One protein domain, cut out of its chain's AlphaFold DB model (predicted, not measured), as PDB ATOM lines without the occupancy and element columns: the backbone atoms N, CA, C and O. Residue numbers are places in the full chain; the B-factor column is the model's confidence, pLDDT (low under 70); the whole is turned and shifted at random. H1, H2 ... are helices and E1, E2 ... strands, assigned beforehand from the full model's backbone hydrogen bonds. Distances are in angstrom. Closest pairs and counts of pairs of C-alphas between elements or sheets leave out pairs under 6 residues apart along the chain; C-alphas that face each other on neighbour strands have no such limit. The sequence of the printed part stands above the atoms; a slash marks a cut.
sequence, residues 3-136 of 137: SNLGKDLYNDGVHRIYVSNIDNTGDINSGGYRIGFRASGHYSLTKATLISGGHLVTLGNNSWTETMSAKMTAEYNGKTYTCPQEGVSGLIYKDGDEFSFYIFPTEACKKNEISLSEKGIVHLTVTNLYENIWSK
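AT A GLANCE: This is residues 3 to 136 of the 137 residues of an uncharacterized protein of Candidatus Desulfosporosinus infrequens (UniProt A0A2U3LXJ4). This is a long body with two walls: a twisted five-strand sheet, E1 E2 E3 E10 E9, makes one, with the hairpin E5 and E6 partly face to face with it and crossing its strands, and two smaller sheets in line make the other, a broken one, E4 with E12 toward one end and E8, E7 and E11 toward the other, where E11 runs on into E12. The walls are joined where E8 runs on into E9, the hairpin E5 and E6 slants away from E9 at its far tip, and the short helix H1 lies beyond the end of E10. The printed part has 134 residues with twelve named strands and one named helix, in the order E1 to E10, H1, E11, E12. Its class is mostly strand, and each sheet is antiparallel. It is compact, with a radius of gyration of the C-alphas of 16.2 A, yet elongated in outline, spanning 53 by 34 by 23 A.

HOW THE PARTS SIT: Begin with the largest sheet, in the order E1, residues 8 to 11, E2, residues 16 to 23, E3, residues 34 to 40, E10, residues 98 to 102, and E9, residues 85 to 89. E1, E2 and E3 form a meander, each strand the antiparallel neighbour of the one before; look for N 17 and O 10 at 2.8 A, then N 40 and O 16 at 2.7 A. Between E3 and E10 find N 37 and O 99 at 2.8 A, and between E10 and E9, a hairpin, N 98 and O 89 at 2.8 A. Now turn to E4, residues 47 to 52, whose Ser 52 has its C-alpha 5.6 A from that of Ala 39, the closest pair of E3 and E4. E4 is the antiparallel neighbour of E12, residues 130 to 135, with N 48 and O 134 at 2.8 A. E12 continues E11, residues 123 to 127, which runs on into it across a break of 2 residues at 44 degrees. E11 is the antiparallel neighbour of E7, residues 71 to 76, with N 75 and O 123 at 2.8 A. On the other side of E7 is E8, residues 79 to 83, with N 81 and O 74 at 2.8 A. E8 runs on into E9 at 38 degrees, and the two meet only through their link. E5, residues 54 to 60, and E6, residues 63 to 68, form a hairpin, with N 57 and O 65 at 2.8 A. That pair and the five-strand sheet form a sandwich, two sheets face to face, their strands at 64 degrees; the closest C-alphas of E6 and E9 are those of Met 68 and Val 88, 6.0 A apart. H1, residues 106 to 110, is not on the five-strand sheet, and its O i to N i+4 backbone pair is within hydrogen-bond range.

IN THESE COORDINATES: Find C-alpha 8 at (135.752, 192.623, 177.087), where E1 begins. E2, the longest strand by residues, covers 21.3 A and E3 20.3 A, while E10 covers 14.1 A and E9 11.9 A. E4 measures 16.4 A, E5 18.7 A, E6 17.0 A, E7 16.8 A and E8 12.4 A. H1 begins at C-alpha 106, (138.911, 202.198, 201.690). E11 covers 13.4 A, and E12, 16.3 A long, ends at C-alpha 135, (151.152, 170.882, 178.008).

THE WHOLE: The two C-alphas farthest apart are those of Thr 46 and Asn 112, 52.8 A. The printed part has no cut. The link from H1 to E11, residues 111 to 122, is long. The mean pLDDT of the printed part is 89.0; look for values under 70 at residues 30 to 31, 61 to 62 and 91 to 94.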
ATOM      1  N   SER A   3     124.967 197.161 182.450       83.88
ATOM      2  CA  SER A   3     125.297 197.368 181.031       83.88
ATOM      3  C   SER A   3     126.754 197.070 180.651       83.88
ATOM      4  O   SER A   3     127.076 197.050 179.467       83.88
ATOM      5  N   ASN A   4     127.655 196.923 181.627       89.25
ATOM      6  CA  ASN A   4     129.052 196.570 181.384       89.25
ATOM      7  C   ASN A   4     129.327 195.069 181.538       89.25
ATOM      8  O   ASN A   4     130.420 194.640 181.184       89.25
ATOM      9  N   LEU A   5     128.368 194.278 182.030       94.62
ATOM     10  CA  LEU A   5     128.524 192.829 182.132       94.62
ATOM     11  C   LEU A   5     128.757 192.231 180.741       94.62
ATOM     12  O   LEU A   5     128.091 192.598 179.773       94.62
ATOM     13  N   GLY A   6     129.726 191.324 180.645       94.44
ATOM     14  CA  GLY A   6     130.117 190.684 179.394       94.44
ATOM     15  C   GLY A   6     130.937 191.559 178.444       94.44
ATOM     16  O   GLY A   6     131.301 191.066 177.379       94.44
ATOM     17  N   LYS A   7     131.251 192.817 178.789       95.62
ATOM     18  CA  LYS A   7     132.212 193.611 178.011       95.62
ATOM     19  C   LYS A   7     133.620 193.066 178.191       95.62
ATOM     20  O   LYS A   7     133.989 192.642 179.286       95.62
ATOM     21  N   ASP A   8     134.393 193.138 177.118       96.88
ATOM     22  CA  ASP A   8     135.752 192.623 177.087       96.88
ATOM     23  C   ASP A   8     136.717 193.623 177.727       96.88
ATOM     24  O   ASP A   8     136.750 194.801 177.370       96.88
ATOM     25  N   LEU A   9     137.503 193.127 178.678       96.25
ATOM     26  CA  LEU A   9     138.735 193.757 179.143       96.25
ATOM     27  C   LEU A   9     139.900 193.385 178.215       96.25
ATOM     28  O   LEU A   9     140.771 194.207 177.945       96.25
ATOM     29  N   TYR A  10     139.909 192.140 177.737       96.88
ATOM     30  CA  TYR A  10     140.926 191.596 176.848       96.88
ATOM     31  C   TYR A  10     140.290 190.585 175.896       96.88
ATOM     32  O   TYR A  10     139.469 189.773 176.324       96.88
ATOM     33  N   ASN A  11     140.670 190.626 174.621       97.19
ATOM     34  CA  ASN A  11     140.240 189.658 173.620       97.19
ATOM     35  C   ASN A  11     141.245 189.644 172.459       97.19
ATOM     36  O   ASN A  11     141.358 190.632 171.735       97.19
ATOM     37  N   ASP A  12     141.975 188.542 172.295       96.88
ATOM     38  CA  ASP A  12     142.915 188.326 171.181       96.88
ATOM     39  C   ASP A  12     142.358 187.356 170.115       96.88
ATOM     40  O   ASP A  12     143.063 186.964 169.187       96.88
ATOM     41  N   GLY A  13     141.083 186.965 170.243       96.12
ATOM     42  CA  GLY A  13     140.415 185.963 169.414       96.12
ATOM     43  C   GLY A  13     140.560 184.517 169.905       96.12
ATOM     44  O   GLY A  13     139.819 183.655 169.434       96.12
ATOM     45  N   VAL A  14     141.462 184.244 170.854       94.88
ATOM     46  CA  VAL A  14     141.710 182.915 171.447       94.88
ATOM     47  C   VAL A  14     141.422 182.915 172.948       94.88
ATOM     48  O   VAL A  14     140.775 182.003 173.459       94.88
ATOM     49  N   HIS A  15     141.876 183.947 173.644       95.81
ATOM     50  CA  HIS A  15     141.674 184.212 175.053       95.81
ATOM     51  C   HIS A  15     140.767 185.424 175.213       95.81
ATOM     52  O   HIS A  15     140.847 186.407 174.471       95.81
ATOM     53  N   ARG A  16     139.928 185.376 176.239       96.25
ATOM     54  CA  ARG A  16     138.987 186.446 176.541       96.25
ATOM     55  C   ARG A  16     138.946 186.692 178.033       96.25
ATOM     56  O   ARG A  16     138.770 185.759 178.803       96.25
ATOM     57  N   ILE A  17     139.027 187.952 178.437       96.25
ATOM     58  CA  ILE A  17     138.700 188.383 179.793       96.25
ATOM     59  C   ILE A  17     137.536 189.350 179.692       96.25
ATOM     60  O   ILE A  17     137.625 190.356 178.988       96.25
ATOM     61  N   TYR A  18     136.450 189.055 180.394       95.81
ATOM     62  CA  TYR A  18     135.240 189.866 180.371       95.81
ATOM     63  C   TYR A  18     134.737 190.160 181.778       95.81
ATOM     64  O   TYR A  18     135.025 189.438 182.730       95.81
ATOM     65  N   VAL A  19     133.963 191.233 181.904       96.44
ATOM     66  CA  VAL A  19     133.331 191.614 183.170       96.44
ATOM     67  C   VAL A  19     132.281 190.568 183.556       96.44
ATOM     68  O   VAL A  19     131.273 190.416 182.859       96.44
ATOM     69  N   SER A  20     132.494 189.866 184.670       93.88
ATOM     70  CA  SER A  20     131.586 188.831 185.187       93.88
ATOM     71  C   SER A  20     130.567 189.387 186.176       93.88
ATOM     72  O   SER A  20     129.411 188.959 186.178       93.88
ATOM     73  N   ASN A  21     130.976 190.358 186.991       92.62
ATOM     74  CA  ASN A  21     130.131 190.995 187.989       92.62
ATOM     75  C   ASN A  21     130.538 192.461 188.203       92.62
ATOM     76  O   ASN A  21     131.689 192.846 187.999       92.62
ATOM     77  N   ILE A  22     129.557 193.280 188.581       92.69
ATOM     78  CA  ILE A  22     129.753 194.634 189.102       92.69
ATOM     79  C   ILE A  22     128.655 194.861 190.128       92.69
ATOM     80  O   ILE A  22     127.470 194.740 189.794       92.69
ATOM     81  N   ASP A  23     129.035 195.261 191.330       90.25
ATOM     82  CA  ASP A  23     128.095 195.663 192.364       90.25
ATOM     83  C   ASP A  23     128.653 196.808 193.213       90.25
ATOM     84  O   ASP A  23     129.808 197.223 193.075       90.25
ATOM     85  N   ASN A  24     127.783 197.372 194.044       88.12
ATOM     86  CA  ASN A  24     128.125 198.426 194.986       88.12
ATOM     87  C   ASN A  24     127.672 198.088 196.419       88.12
ATOM     88  O   ASN A  24     127.191 198.958 197.144       88.12
ATOM     89  N   THR A  25     127.737 196.809 196.799       82.25
ATOM     90  CA  THR A  25     127.139 196.303 198.049       82.25
ATOM     91  C   THR A  25     128.033 196.449 199.283       82.25
ATOM     92  O   THR A  25     127.611 196.106 200.386       82.25
ATOM     93  N   GLY A  26     129.259 196.955 199.117       76.50
ATOM     94  CA  GLY A  26     130.170 197.204 200.230       76.50
ATOM     95  C   GLY A  26     129.813 198.439 201.062       76.50
ATOM     96  O   GLY A  26     128.892 199.199 200.766       76.50
ATOM     97  N   ASP A  27     130.603 198.665 202.104       80.00
ATOM     98  CA  ASP A  27     130.505 199.814 203.003       80.00
ATOM     99  C   ASP A  27     131.789 200.662 202.976       80.00
ATOM    100  O   ASP A  27     132.714 200.427 202.192       80.00
ATOM    101  N   ILE A  28     131.864 201.669 203.849       75.00
ATOM    102  CA  ILE A  28     133.038 202.545 203.953       75.00
ATOM    103  C   ILE A  28     134.311 201.801 204.378       75.00
ATOM    104  O   ILE A  28     135.400 202.324 204.163       75.00
ATOM    105  N   ASN A  29     134.195 200.605 204.966       73.69
ATOM    106  CA  ASN A  29     135.319 199.823 205.483       73.69
ATOM    107  C   ASN A  29     135.837 198.805 204.461       73.69
ATOM    108  O   ASN A  29     137.042 198.576 204.372       73.69
ATOM    109  N   SER A  30     134.931 198.219 203.685       67.88
ATOM    110  CA  SER A  30     135.235 197.217 202.662       67.88
ATOM    111  C   SER A  30     135.475 197.826 201.283       67.88
ATOM    112  O   SER A  30     136.177 197.222 200.489       67.88
ATOM    113  N   GLY A  31     134.965 199.030 201.010       68.38
ATOM    114  CA  GLY A  31     134.938 199.603 199.668       68.38
ATOM    115  C   GLY A  31     133.617 199.254 198.987       68.38
ATOM    116  O   GLY A  31     133.271 198.086 198.819       68.38
ATOM    117  N   GLY A  32     132.854 200.287 198.624       81.31
ATOM    118  CA  GLY A  32     131.496 200.129 198.104       81.31
ATOM    119  C   GLY A  32     131.444 199.372 196.791       81.31
ATOM    120  O   GLY A  32     130.646 198.458 196.656       81.31
ATOM    121  N   TYR A  33     132.311 199.745 195.850       90.88
ATOM    122  CA  TYR A  33     132.247 199.326 194.454       90.88
ATOM    123  C   TYR A  33     133.210 198.191 194.140       90.88
ATOM    124  O   TYR A  33     134.419 198.324 194.351       90.88
ATOM    125  N   ARG A  34     132.676 197.115 193.566       93.19
ATOM    126  CA  ARG A  34     133.413 195.905 193.205       93.19
ATOM    127  C   ARG A  34     133.237 195.602 191.728       93.19
ATOM    128  O   ARG A  34     132.188 195.882 191.142       93.19
ATOM    129  N   ILE A  35     134.276 195.035 191.138       95.00
ATOM    130  CA  ILE A  35     134.246 194.512 189.778       95.00
ATOM    131  C   ILE A  35     134.991 193.186 189.725       95.00
ATOM    132  O   ILE A  35     136.114 193.069 190.222       95.00
ATOM    133  N   GLY A  36     134.348 192.201 189.112       94.94
ATOM    134  CA  GLY A  36     134.901 190.886 188.845       94.94
ATOM    135  C   GLY A  36     135.092 190.659 187.356       94.94
ATOM    136  O   GLY A  36     134.309 191.120 186.515       94.94
ATOM    137  N   PHE A  37     136.145 189.921 187.046       95.44
ATOM    138  CA  PHE A  37     136.509 189.508 185.708       95.44
ATOM    139  C   PHE A  37     136.549 187.991 185.634       95.44
ATOM    140  O   PHE A  37     136.993 187.321 186.563       95.44
ATOM    141  N   ARG A  38     136.118 187.459 184.494       94.38
ATOM    142  CA  ARG A  38     136.238 186.045 184.159       94.38
ATOM    143  C   ARG A  38     137.118 185.898 182.933       94.38
ATOM    144  O   ARG A  38     136.874 186.554 181.919       94.38
ATOM    145  N   ALA A  39     138.125 185.046 183.044       94.06
ATOM    146  CA  ALA A  39     138.958 184.630 181.935       94.06
ATOM    147  C   ALA A  39     138.335 183.424 181.215       94.06
ATOM    148  O   ALA A  39     137.590 182.649 181.800       94.06
ATOM    149  N   SER A  40     138.640 183.273 179.936       93.25
ATOM    150  CA  SER A  40     138.318 182.130 179.089       93.25
ATOM    151  C   SER A  40     139.505 181.914 178.164       93.25
ATOM    152  O   SER A  40     140.140 182.875 177.713       93.25
ATOM    153  N   GLY A  41     139.848 180.651 177.953       92.38
ATOM    154  CA  GLY A  41     141.060 180.251 177.261       92.38
ATOM    155  C   GLY A  41     140.812 179.185 176.211       92.38
ATOM    156  O   GLY A  41     139.679 178.873 175.842       92.38
ATOM    157  N   HIS A  42     141.903 178.600 175.736       91.62
ATOM    158  CA  HIS A  42     141.865 177.508 174.782       91.62
ATOM    159  C   HIS A  42     142.276 176.206 175.460       91.62
ATOM    160  O   HIS A  42     143.324 176.137 176.096       91.62
ATOM    161  N   TYR A  43     141.481 175.151 175.288       88.38
ATOM    162  CA  TYR A  43     141.698 173.869 175.951       88.38
ATOM    163  C   TYR A  43     141.630 172.729 174.941       88.38
ATOM    164  O   TYR A  43     140.667 172.592 174.188       88.38
ATOM    165  N   SER A  44     142.650 171.879 174.950       88.31
ATOM    166  CA  SER A  44     142.722 170.656 174.153       88.31
ATOM    167  C   SER A  44     143.346 169.524 174.973       88.31
ATOM    168  O   SER A  44     143.902 169.745 176.047       88.31
ATOM    169  N   LEU A  45     143.293 168.297 174.450       87.12
ATOM    170  CA  LEU A  45     143.863 167.118 175.117       87.12
ATOM    171  C   LEU A  45     145.393 167.165 175.270       87.12
ATOM    172  O   LEU A  45     145.952 166.398 176.054       87.12
ATOM    173  N   THR A  46     146.078 168.015 174.501       90.00
ATOM    174  CA  THR A  46     147.547 168.096 174.468       90.00
ATOM    175  C   THR A  46     148.085 169.425 174.986       90.00
ATOM    176  O   THR A  46     149.219 169.471 175.463       90.00
ATOM    177  N   LYS A  47     147.281 170.492 174.916       91.00
ATOM    178  CA  LYS A  47     147.656 171.845 175.329       91.00
ATOM    179  C   LYS A  47     146.448 172.632 175.833       91.00
ATOM    180  O   LYS A  47     145.400 172.617 175.189       91.00
ATOM    181  N   ALA A  48     146.624 173.370 176.919       90.75
ATOM    182  CA  ALA A  48     145.693 174.392 177.374       90.75
ATOM    183  C   ALA A  48     146.424 175.724 177.595       90.75
ATOM    184  O   ALA A  48     147.576 175.725 178.033       90.75
ATOM    185  N   THR A  49     145.768 176.841 177.288       93.19
ATOM    186  CA  THR A  49     146.280 178.201 177.498       93.19
ATOM    187  C   THR A  49     145.197 179.109 178.066       93.19
ATOM    188  O   THR A  49     144.038 179.035 177.659       93.19
ATOM    189  N   LEU A  50     145.568 179.971 179.011       93.31
ATOM    190  CA  LEU A  50     144.660 180.925 179.645       93.31
ATOM    191  C   LEU A  50     145.400 182.213 180.005       93.31
ATOM    192  O   LEU A  50     146.370 182.170 180.756       93.31
ATOM    193  N   ILE A  51     144.898 183.360 179.548       95.12
ATOM    194  CA  ILE A  51     145.347 184.670 180.034       95.12
ATOM    195  C   ILE A  51     144.421 185.104 181.171       95.12
ATOM    196  O   ILE A  51     143.212 185.213 180.977       95.12
ATOM    197  N   SER A  52     144.981 185.331 182.358       94.62
ATOM    198  CA  SER A  52     144.234 185.563 183.599       94.62
ATOM    199  C   SER A  52     144.896 186.630 184.477       94.62
ATOM    200  O   SER A  52     146.023 187.060 184.226       94.62
ATOM    201  N   GLY A  53     144.183 187.082 185.511       94.12
ATOM    202  CA  GLY A  53     144.726 187.949 186.556       94.12
ATOM    203  C   GLY A  53     145.521 187.206 187.634       94.12
ATOM    204  O   GLY A  53     146.158 187.847 188.472       94.12
ATOM    205  N   GLY A  54     145.513 185.874 187.605       91.19
ATOM    206  CA  GLY A  54     146.286 185.030 188.504       91.19
ATOM    207  C   GLY A  54     146.988 183.881 187.791       91.19
ATOM    208  O   GLY A  54     146.822 183.654 186.591       91.19
ATOM    209  N   HIS A  55     147.799 183.166 188.562       87.62
ATOM    210  CA  HIS A  55     148.444 181.936 188.125       87.62
ATOM    211  C   HIS A  55     148.484 180.904 189.248       87.62
ATOM    212  O   HIS A  55     148.511 181.243 190.439       87.62
ATOM    213  N   LEU A  56     148.497 179.636 188.843       80.75
ATOM    214  CA  LEU A  56     148.600 178.497 189.743       80.75
ATOM    215  C   LEU A  56     150.063 178.283 190.153       80.75
ATOM    216  O   LEU A  56     150.951 178.187 189.307       80.75
ATOM    217  N   VAL A  57     150.308 178.156 191.453       81.25
ATOM    218  CA  VAL A  57     151.622 177.889 192.044       81.25
ATOM    219  C   VAL A  57     151.568 176.569 192.805       81.25
ATOM    220  O   VAL A  57     150.788 176.408 193.742       81.25
ATOM    221  N   THR A  58     152.420 175.616 192.430       77.38
ATOM    222  CA  THR A  58     152.551 174.330 193.129       77.38
ATOM    223  C   THR A  58     153.411 174.498 194.381       77.38
ATOM    224  O   THR A  58     154.551 174.946 194.298       77.38
ATOM    225  N   LEU A  59     152.888 174.103 195.543       78.81
ATOM    226  CA  LEU A  59     153.549 174.244 196.847       78.81
ATOM    227  C   LEU A  59     154.278 172.965 197.316       78.81
ATOM    228  O   LEU A  59     154.738 172.898 198.451       78.81
ATOM    229  N   GLY A  60     154.388 171.942 196.461       75.06
ATOM    230  CA  GLY A  60     154.998 170.641 196.774       75.06
ATOM    231  C   GLY A  60     154.112 169.468 196.347       75.06
ATOM    232  O   GLY A  60     153.177 169.656 195.569       75.06
ATOM    233  N   ASN A  61     154.405 168.261 196.851       65.56
ATOM    234  CA  ASN A  61     153.741 167.003 196.475       65.56
ATOM    235  C   ASN A  61     152.216 167.075 196.719       65.56
ATOM    236  O   ASN A  61     151.741 166.775 197.811       65.56
ATOM    237  N   ASN A  62     151.469 167.456 195.680       68.75
ATOM    238  CA  ASN A  62     150.005 167.522 195.593       68.75
ATOM    239  C   ASN A  62     149.319 168.724 196.271       68.75
ATOM    240  O   ASN A  62     148.140 168.635 196.605       68.75
ATOM    241  N   SER A  63     150.002 169.857 196.451       76.19
ATOM    242  CA  SER A  63     149.361 171.107 196.902       76.19
ATOM    243  C   SER A  63     149.568 172.232 195.901       76.19
ATOM    244  O   SER A  63     150.652 172.378 195.337       76.19
ATOM    245  N   TRP A  64     148.535 173.045 195.704       76.62
ATOM    246  CA  TRP A  64     148.560 174.216 194.839       76.62
ATOM    247  C   TRP A  64     147.911 175.408 195.544       76.62
ATOM    248  O   TRP A  64     147.063 175.241 196.418       76.62
ATOM    249  N   THR A  65     148.345 176.604 195.172       83.69
ATOM    250  CA  THR A  65     147.739 177.875 195.559       83.69
ATOM    251  C   THR A  65     147.619 178.748 194.328       83.69
ATOM    252  O   THR A  65     148.334 178.558 193.348       83.69
ATOM    253  N   GLU A  66     146.750 179.738 194.385       83.31
ATOM    254  CA  GLU A  66     146.641 180.740 193.339       83.31
ATOM    255  C   GLU A  66     147.227 182.045 193.833       83.31
ATOM    256  O   GLU A  66     147.078 182.419 194.997       83.31
ATOM    257  N   THR A  67     147.944 182.718 192.944       89.62
ATOM    258  CA  THR A  67     148.560 184.005 193.239       89.62
ATOM    259  C   THR A  67     148.046 185.033 192.249       89.62
ATOM    260  O   THR A  67     148.228 184.888 191.040       89.62
ATOM    261  N   MET A  68     147.419 186.089 192.768       93.38
ATOM    262  CA  MET A  68     147.025 187.247 191.971       93.38
ATOM    263  C   MET A  68     148.283 187.977 191.486       93.38
ATOM    264  O   MET A  68     149.067 188.485 192.291       93.38
ATOM    265  N   SER A  69     148.462 188.065 190.171       94.88
ATOM    266  CA  SER A  69     149.506 188.887 189.546       94.88
ATOM    267  C   SER A  69     148.968 190.237 189.081       94.88
ATOM    268  O   SER A  69     149.715 191.222 189.059       94.88
ATOM    269  N   ALA A  70     147.679 190.291 188.733       97.06
ATOM    270  CA  ALA A  70     147.058 191.476 188.185       97.06
ATOM    271  C   ALA A  70     147.012 192.629 189.190       97.06
ATOM    272  O   ALA A  70     146.816 192.472 190.401       97.06
ATOM    273  N   LYS A  71     147.164 193.827 188.633       98.00
ATOM    274  CA  LYS A  71     147.006 195.102 189.325       98.00
ATOM    275  C   LYS A  71     146.006 195.944 188.559       98.00
ATOM    276  O   LYS A  71     146.020 195.931 187.329       98.00
ATOM    277  N   MET A  72     145.188 196.703 189.277       98.06
ATOM    278  CA  MET A  72     144.217 197.600 188.667       98.06
ATOM    279  C   MET A  72     144.369 199.021 189.211       98.06
ATOM    280  O   MET A  72     144.653 199.223 190.395       98.06
ATOM    281  N   THR A  73     144.190 200.001 188.329       98.25
ATOM    282  CA  THR A  73     144.015 201.406 188.694       98.25
ATOM    283  C   THR A  73     142.684 201.926 188.176       98.25
ATOM    284  O   THR A  73     142.195 201.487 187.132       98.25
ATOM    285  N   ALA A  74     142.111 202.875 188.910       96.88
ATOM    286  CA  ALA A  74     140.886 203.571 188.553       96.88
ATOM    287  C   ALA A  74     141.164 205.065 188.410       96.88
ATOM    288  O   ALA A  74     141.682 205.691 189.333       96.88
ATOM    289  N   GLU A  75     140.796 205.645 187.274       97.69
ATOM    290  CA  GLU A  75     140.798 207.087 187.066       97.69
ATOM    291  C   GLU A  75     139.378 207.631 187.184       97.69
ATOM    292  O   GLU A  75     138.458 207.199 186.480       97.69
ATOM    293  N   TYR A  76     139.201 208.582 188.098       95.56
ATOM    294  CA  TYR A  76     137.922 209.223 188.375       95.56
ATOM    295  C   TYR A  76     138.151 210.647 188.885       95.56
ATOM    296  O   TYR A  76     139.019 210.878 189.725       95.56
ATOM    297  N   ASN A  77     137.394 211.616 188.362       93.25
ATOM    298  CA  ASN A  77     137.496 213.037 188.727       93.25
ATOM    299  C   ASN A  77     138.934 213.601 188.692       93.25
ATOM    300  O   ASN A  77     139.329 214.386 189.551       93.25
ATOM    301  N   GLY A  78     139.731 213.189 187.698       94.38
ATOM    302  CA  GLY A  78     141.114 213.649 187.521       94.38
ATOM    303  C   GLY A  78     142.119 213.078 188.528       94.38
ATOM    304  O   GLY A  78     143.250 213.556 188.590       94.38
ATOM    305  N   LYS A  79     141.725 212.072 189.316       95.56
ATOM    306  CA  LYS A  79     142.593 211.346 190.247       95.56
ATOM    307  C   LYS A  79     142.717 209.884 189.842       95.56
ATOM    308  O   LYS A  79     141.753 209.285 189.370       95.56
ATOM    309  N   THR A  80     143.888 209.311 190.097       97.06
ATOM    310  CA  THR A  80     144.162 207.885 189.905       97.06
ATOM    311  C   THR A  80     144.242 207.190 191.257       97.06
ATOM    312  O   THR A  80     144.967 207.629 192.151       97.06
ATOM    313  N   TYR A  81     143.526 206.081 191.393       95.62
ATOM    314  CA  TYR A  81     143.475 205.260 192.592       95.62
ATOM    315  C   TYR A  81     144.041 203.876 192.300       95.62
ATOM    316  O   TYR A  81     143.683 203.256 191.300       95.62
ATOM    317  N   THR A  82     144.888 203.365 193.190       96.50
ATOM    318  CA  THR A  82     145.240 201.943 193.189       96.50
ATOM    319  C   THR A  82     144.063 201.145 193.730       96.50
ATOM    320  O   THR A  82     143.591 201.412 194.837       96.50
ATOM    321  N   CYS A  83     143.608 200.161 192.963       95.31
ATOM    322  CA  CYS A  83     142.479 199.316 193.313       95.31
ATOM    323  C   CYS A  83     142.945 198.132 194.175       95.31
ATOM    324  O   CYS A  83     143.799 197.357 193.728       95.31
ATOM    325  N   PRO A  84     142.416 197.961 195.400       94.00
ATOM    326  CA  PRO A  84     142.705 196.786 196.213       94.00
ATOM    327  C   PRO A  84     142.193 195.499 195.558       94.00
ATOM    328  O   PRO A  84     141.102 195.473 194.987       94.00
ATOM    329  N   GLN A  85     142.972 194.427 195.679       93.81
ATOM    330  CA  GLN A  85     142.555 193.081 195.280       93.81
ATOM    331  C   GLN A  85     141.435 192.597 196.212       93.81
ATOM    332  O   GLN A  85     141.515 192.805 197.423       93.81
ATOM    333  N   GLU A  86     140.400 191.974 195.649       91.50
ATOM    334  CA  GLU A  86     139.294 191.390 196.420       91.50
ATOM    335  C   GLU A  86     139.407 189.868 196.469       91.50
ATOM    336  O   GLU A  86     139.385 189.287 197.553       91.50
ATOM    337  N   GLY A  87     139.638 189.237 195.320       90.00
ATOM    338  CA  GLY A  87     139.776 187.793 195.243       90.00
ATOM    339  C   GLY A  87     140.403 187.326 193.940       90.00
ATOM    340  O   GLY A  87     140.374 188.014 192.919       90.00
ATOM    341  N   VAL A  88     140.988 186.137 193.994       90.69
ATOM    342  CA  VAL A  88     141.376 185.338 192.834       90.69
ATOM    343  C   VAL A  88     140.932 183.909 193.112       90.69
ATOM    344  O   VAL A  88     141.054 183.431 194.241       90.69
ATOM    345  N   SER A  89     140.355 183.272 192.106       84.88
ATOM    346  CA  SER A  89     139.939 181.879 192.150       84.88
ATOM    347  C   SER A  89     140.096 181.268 190.763       84.88
ATOM    348  O   SER A  89     139.685 181.886 189.786       84.88
ATOM    349  N   GLY A  90     140.621 180.059 190.650       75.19
ATOM    350  CA  GLY A  90     140.809 179.375 189.381       75.19
ATOM    351  C   GLY A  90     139.523 178.730 188.889       75.19
ATOM    352  O   GLY A  90     138.413 179.186 189.172       75.19
ATOM    353  N   LEU A  91     139.666 177.620 188.167       67.44
ATOM    354  CA  LEU A  91     138.576 176.802 187.619       67.44
ATOM    355  C   LEU A  91     137.742 176.097 188.717       67.44
ATOM    356  O   LEU A  91     137.689 174.872 188.794       67.44
ATOM    357  N   ILE A  92     137.076 176.864 189.583       57.00
ATOM    358  CA  ILE A  92     136.198 176.359 190.650       57.00
ATOM    359  C   ILE A  92     134.739 176.259 190.147       57.00
ATOM    360  O   ILE A  92     133.966 175.444 190.648       57.00
ATOM    361  N   TYR A  93     134.355 177.022 189.106       46.41
ATOM    362  CA  TYR A  93     133.043 176.945 188.435       46.41
ATOM    363  C   TYR A  93     133.032 177.713 187.090       46.41
ATOM    364  O   TYR A  93     133.435 178.873 187.079       46.41
ATOM    365  N   LYS A  94     132.503 177.117 185.996       55.69
ATOM    366  CA  LYS A  94     132.559 177.584 184.575       55.69
ATOM    367  C   LYS A  94     133.980 177.675 183.980       55.69
ATOM    368  O   LYS A  94     134.938 177.261 184.614       55.69
ATOM    369  N   ASP A  95     134.067 178.105 182.718       71.94
ATOM    370  CA  ASP A  95     135.305 178.271 181.950       71.94
ATOM    371  C   ASP A  95     136.190 179.389 182.534       71.94
ATOM    372  O   ASP A  95     135.697 180.500 182.737       71.94
ATOM    373  N   GLY A  96     137.458 179.055 182.795       82.50
ATOM    374  CA  GLY A  96     138.551 179.913 183.264       82.50
ATOM    375  C   GLY A  96     138.457 180.523 184.672       82.50
ATOM    376  O   GLY A  96     137.462 180.403 185.396       82.50
ATOM    377  N   ASP A  97     139.555 181.180 185.049       90.50
ATOM    378  CA  ASP A  97     139.766 181.833 186.344       90.50
ATOM    379  C   ASP A  97     138.893 183.081 186.523       90.50
ATOM    380  O   ASP A  97     138.618 183.826 185.577       90.50
ATOM    381  N   GLU A  98     138.532 183.364 187.768       92.56
ATOM    382  CA  GLU A  98     137.944 184.619 188.213       92.56
ATOM    383  C   GLU A  98     138.922 185.423 189.061       92.56
ATOM    384  O   GLU A  98     139.678 184.891 189.873       92.56
ATOM    385  N   PHE A  99     138.887 186.736 188.877       94.50
ATOM    386  CA  PHE A  99     139.641 187.663 189.700       94.50
ATOM    387  C   PHE A  99     138.902 188.993 189.817       94.50
ATOM    388  O   PHE A  99     138.201 189.422 188.897       94.50
ATOM    389  N   SER A 100     139.039 189.651 190.959       95.19
ATOM    390  CA  SER A 100     138.186 190.777 191.340       95.19
ATOM    391  C   SER A 100     138.944 191.830 192.137       95.19
ATOM    392  O   SER A 100     139.964 191.575 192.789       95.19
ATOM    393  N   PHE A 101     138.420 193.051 192.075       95.62
ATOM    394  CA  PHE A 101     138.984 194.220 192.732       95.62
ATOM    395  C   PHE A 101     137.894 195.105 193.329       95.62
ATOM    396  O   PHE A 101     136.787 195.227 192.793       95.62
ATOM    397  N   TYR A 102     138.269 195.830 194.378       94.31
ATOM    398  CA  TYR A 102     137.565 197.038 194.785       94.31
ATOM    399  C   TYR A 102     137.985 198.194 193.876       94.31
ATOM    400  O   TYR A 102     139.175 198.461 193.721       94.31
ATOM    401  N   ILE A 103     137.023 198.905 193.280       94.12
ATOM    402  CA  ILE A 103     137.316 200.011 192.347       94.12
ATOM    403  C   ILE A 103     138.029 201.160 193.072       94.12
ATOM    404  O   ILE A 103     138.966 201.744 192.532       94.12
ATOM    405  N   PHE A 104     137.622 201.455 194.308       92.88
ATOM    406  CA  PHE A 104     138.228 202.501 195.126       92.88
ATOM    407  C   PHE A 104     138.784 201.927 196.431       92.88
ATOM    408  O   PHE A 104     138.143 201.063 197.035       92.88
ATOM    409  N   PRO A 105     139.944 202.414 196.906       89.75
ATOM    410  CA  PRO A 105     140.492 201.991 198.182       89.75
ATOM    411  C   PRO A 105     139.687 202.567 199.349       89.75
ATOM    412  O   PRO A 105     139.270 203.726 199.319       89.75
ATOM    413  N   THR A 106     139.565 201.795 200.431       87.94
ATOM    414  CA  THR A 106     138.911 202.198 201.690       87.94
ATOM    415  C   THR A 106     139.381 203.568 202.192       87.94
ATOM    416  O   THR A 106     138.585 204.378 202.663       87.94
ATOM    417  N   GLU A 107     140.672 203.870 202.049       88.69
ATOM    418  CA  GLU A 107     141.250 205.145 202.485       88.69
ATOM    419  C   GLU A 107     140.719 206.357 201.702       88.69
ATOM    420  O   GLU A 107     140.583 207.435 202.280       88.69
ATOM    421  N   ALA A 108     140.359 206.196 200.422       89.62
ATOM    422  CA  ALA A 108     139.711 207.263 199.655       89.62
ATOM    423  C   ALA A 108     138.289 207.533 200.174       89.62
ATOM    424  O   ALA A 108     137.876 208.691 200.268       89.62
ATOM    425  N   CYS A 109     137.572 206.486 200.594       86.31
ATOM    426  CA  CYS A 109     136.256 206.627 201.212       86.31
ATOM    427  C   CYS A 109     136.345 207.310 202.588       86.31
ATOM    428  O   CYS A 109     135.606 208.253 202.857       86.31
ATOM    429  N   LYS A 110     137.300 206.910 203.441       87.06
ATOM    430  CA  LYS A 110     137.518 207.523 204.769       87.06
ATOM    431  C   LYS A 110     137.899 209.004 204.704       87.06
ATOM    432  O   LYS A 110     137.553 209.766 205.601       87.06
ATOM    433  N   LYS A 111     138.609 209.417 203.652       89.50
ATOM    434  CA  LYS A 111     138.984 210.819 203.406       89.50
ATOM    435  C   LYS A 111     137.875 211.641 202.737       89.50
ATOM    436  O   LYS A 111     138.108 212.804 202.423       89.50
ATOM    437  N   ASN A 112     136.689 211.061 202.525       87.12
ATOM    438  CA  ASN A 112     135.584 211.660 201.770       87.12
ATOM    439  C   ASN A 112     135.978 212.082 200.342       87.12
ATOM    440  O   ASN A 112     135.397 213.008 199.783       87.12
ATOM    441  N   GLU A 113     136.970 211.417 199.743       90.12
ATOM    442  CA  GLU A 113     137.323 211.633 198.335       90.12
ATOM    443  C   GLU A 113     136.369 210.890 197.397       90.12
ATOM    444  O   GLU A 113     136.191 211.304 196.255       90.12
ATOM    445  N   ILE A 114     135.782 209.800 197.892       90.25
ATOM    446  CA  ILE A 114     134.822 208.940 197.204       90.25
ATOM    447  C   ILE A 114     133.678 208.632 198.170       90.25
ATOM    448  O   ILE A 114     133.913 208.254 199.318       90.25
ATOM    449  N   SER A 115     132.439 208.752 197.709       88.50
ATOM    450  CA  SER A 115     131.246 208.304 198.433       88.50
ATOM    451  C   SER A 115     130.768 206.923 197.960       88.50
ATOM    452  O   SER A 115     131.140 206.433 196.898       88.50
ATOM    453  N   LEU A 116     129.867 206.285 198.710       84.38
ATOM    454  CA  LEU A 116     129.219 205.033 198.278       84.38
ATOM    455  C   LEU A 116     128.100 205.254 197.239       84.38
ATOM    456  O   LEU A 116     127.429 204.305 196.839       84.38
ATOM    457  N   SER A 117     127.883 206.501 196.807       86.75
ATOM    458  CA  SER A 117     126.832 206.901 195.864       86.75
ATOM    459  C   SER A 117     127.354 207.731 194.684       86.75
ATOM    460  O   SER A 117     126.561 208.389 194.003       86.75
ATOM    461  N   GLU A 118     128.668 207.676 194.422       89.00
ATOM    462  CA  GLU A 118     129.294 208.257 193.228       89.00
ATOM    463  C   GLU A 118     128.528 207.961 191.930       89.00
ATOM    464  O   GLU A 118     128.033 206.856 191.687       89.00
ATOM    465  N   LYS A 119     128.474 208.968 191.055       89.06
ATOM    466  CA  LYS A 119     127.870 208.873 189.725       89.06
ATOM    467  C   LYS A 119     128.866 209.364 188.692       89.06
ATOM    468  O   LYS A 119     129.382 210.467 188.811       89.06
ATOM    469  N   GLY A 120     129.060 208.590 187.633       91.06
ATOM    470  CA  GLY A 120     129.921 208.987 186.528       91.06
ATOM    471  C   GLY A 120     130.538 207.793 185.822       91.06
ATOM    472  O   GLY A 120     130.075 206.659 185.961       91.06
ATOM    473  N   ILE A 121     131.580 208.080 185.047       92.50
ATOM    474  CA  ILE A 121     132.379 207.084 184.339       92.50
ATOM    475  C   ILE A 121     133.720 206.979 185.060       92.50
ATOM    476  O   ILE A 121     134.384 207.986 185.289       92.50
ATOM    477  N   VAL A 122     134.097 205.754 185.412       94.06
ATOM    478  CA  VAL A 122     135.420 205.418 185.939       94.06
ATOM    479  C   VAL A 122     136.178 204.703 184.831       94.06
ATOM    480  O   VAL A 122     135.645 203.765 184.231       94.06
ATOM    481  N   HIS A 123     137.405 205.133 184.558       96.31
ATOM    482  CA  HIS A 123     138.282 204.448 183.613       96.31
ATOM    483  C   HIS A 123     139.166 203.470 184.379       96.31
ATOM    484  O   HIS A 123     139.847 203.858 185.323       96.31
ATOM    485  N   LEU A 124     139.117 202.194 184.003       96.50
ATOM    486  CA  LEU A 124     139.874 201.133 184.659       96.50
ATOM    487  C   LEU A 124     141.018 200.684 183.759       96.50
ATOM    488  O   LEU A 124     140.804 200.424 182.575       96.50
ATOM    489  N   THR A 125     142.200 200.527 184.345       98.00
ATOM    490  CA  THR A 125     143.371 199.958 183.675       98.00
ATOM    491  C   THR A 125     143.832 198.743 184.457       98.00
ATOM    492  O   THR A 125     144.154 198.855 185.639       98.00
ATOM    493  N   VAL A 126     143.878 197.582 183.804       97.94
ATOM    494  CA  VAL A 126     144.388 196.335 184.387       97.94
ATOM    495  C   VAL A 126     145.733 196.008 183.752       97.94
ATOM    496  O   VAL A 126     145.899 196.081 182.538       97.94
ATOM    497  N   THR A 127     146.707 195.660 184.584       97.81
ATOM    498  CA  THR A 127     148.079 195.335 184.180       97.81
ATOM    499  C   THR A 127     148.537 194.047 184.847       97.81
ATOM    500  O   THR A 127     147.882 193.556 185.767       97.81
ATOM    501  N   ASN A 128     149.675 193.513 184.398       96.88
ATOM    502  CA  ASN A 128     150.275 192.285 184.926       96.88
ATOM    503  C   ASN A 128     149.353 191.057 184.835       96.88
ATOM    504  O   ASN A 128     149.335 190.207 185.730       96.88
ATOM    505  N   LEU A 129     148.597 190.969 183.736       96.25
ATOM    506  CA  LEU A 129     147.967 189.716 183.330       96.25
ATOM    507  C   LEU A 129     149.044 188.656 183.076       96.25
ATOM    508  O   LEU A 129     150.177 188.984 182.712       96.25
ATOM    509  N   TYR A 130     148.680 187.397 183.271       94.62
ATOM    510  CA  TYR A 130     149.583 186.261 183.173       94.62
ATOM    511  C   TYR A 130     149.051 185.233 182.178       94.62
ATOM    512  O   TYR A 130     147.863 184.918 182.190       94.62
ATOM    513  N   GLU A 131     149.934 184.700 181.333       93.94
ATOM    514  CA  GLU A 131     149.622 183.594 180.427       93.94
ATOM    515  C   GLU A 131     149.983 182.264 181.095       93.94
ATOM    516  O   GLU A 131     151.150 181.915 181.266       93.94
ATOM    517  N   ASN A 132     148.961 181.510 181.473       90.19
ATOM    518  CA  ASN A 132     149.097 180.154 181.972       90.19
ATOM    519  C   ASN A 132     149.119 179.184 180.786       90.19
ATOM    520  O   ASN A 132     148.219 179.209 179.945       90.19
ATOM    521  N   ILE A 133     150.129 178.313 180.731       91.12
ATOM    522  CA  ILE A 133     150.300 177.316 179.668       91.12
ATOM    523  C   ILE A 133     150.468 175.941 180.308       91.12
ATOM    524  O   ILE A 133     151.375 175.721 181.109       91.12
ATOM    525  N   TRP A 134     149.629 174.996 179.894       87.88
ATOM    526  CA  TRP A 134     149.725 173.596 180.285       87.88
ATOM    527  C   TRP A 134     149.911 172.736 179.044       87.88
ATOM    528  O   TRP A 134     149.170 172.860 178.070       87.88
ATOM    529  N   SER A 135     150.886 171.838 179.081       87.31
ATOM    530  CA  SER A 135     151.152 170.882 178.008       87.31
ATOM    531  C   SER A 135     151.307 169.490 178.585       87.31
ATOM    532  O   SER A 135     151.935 169.313 179.631       87.31
ATOM    533  N   LYS A 136     150.762 168.495 177.887       79.12
ATOM    534  CA  LYS A 136     151.019 167.097 178.222       79.12
ATOM    535  C   LYS A 136     152.502 166.799 177.966       79.12
ATOM    536  O   LYS A 136     152.996 167.119 176.886       79.12
TER     537      LYS A 136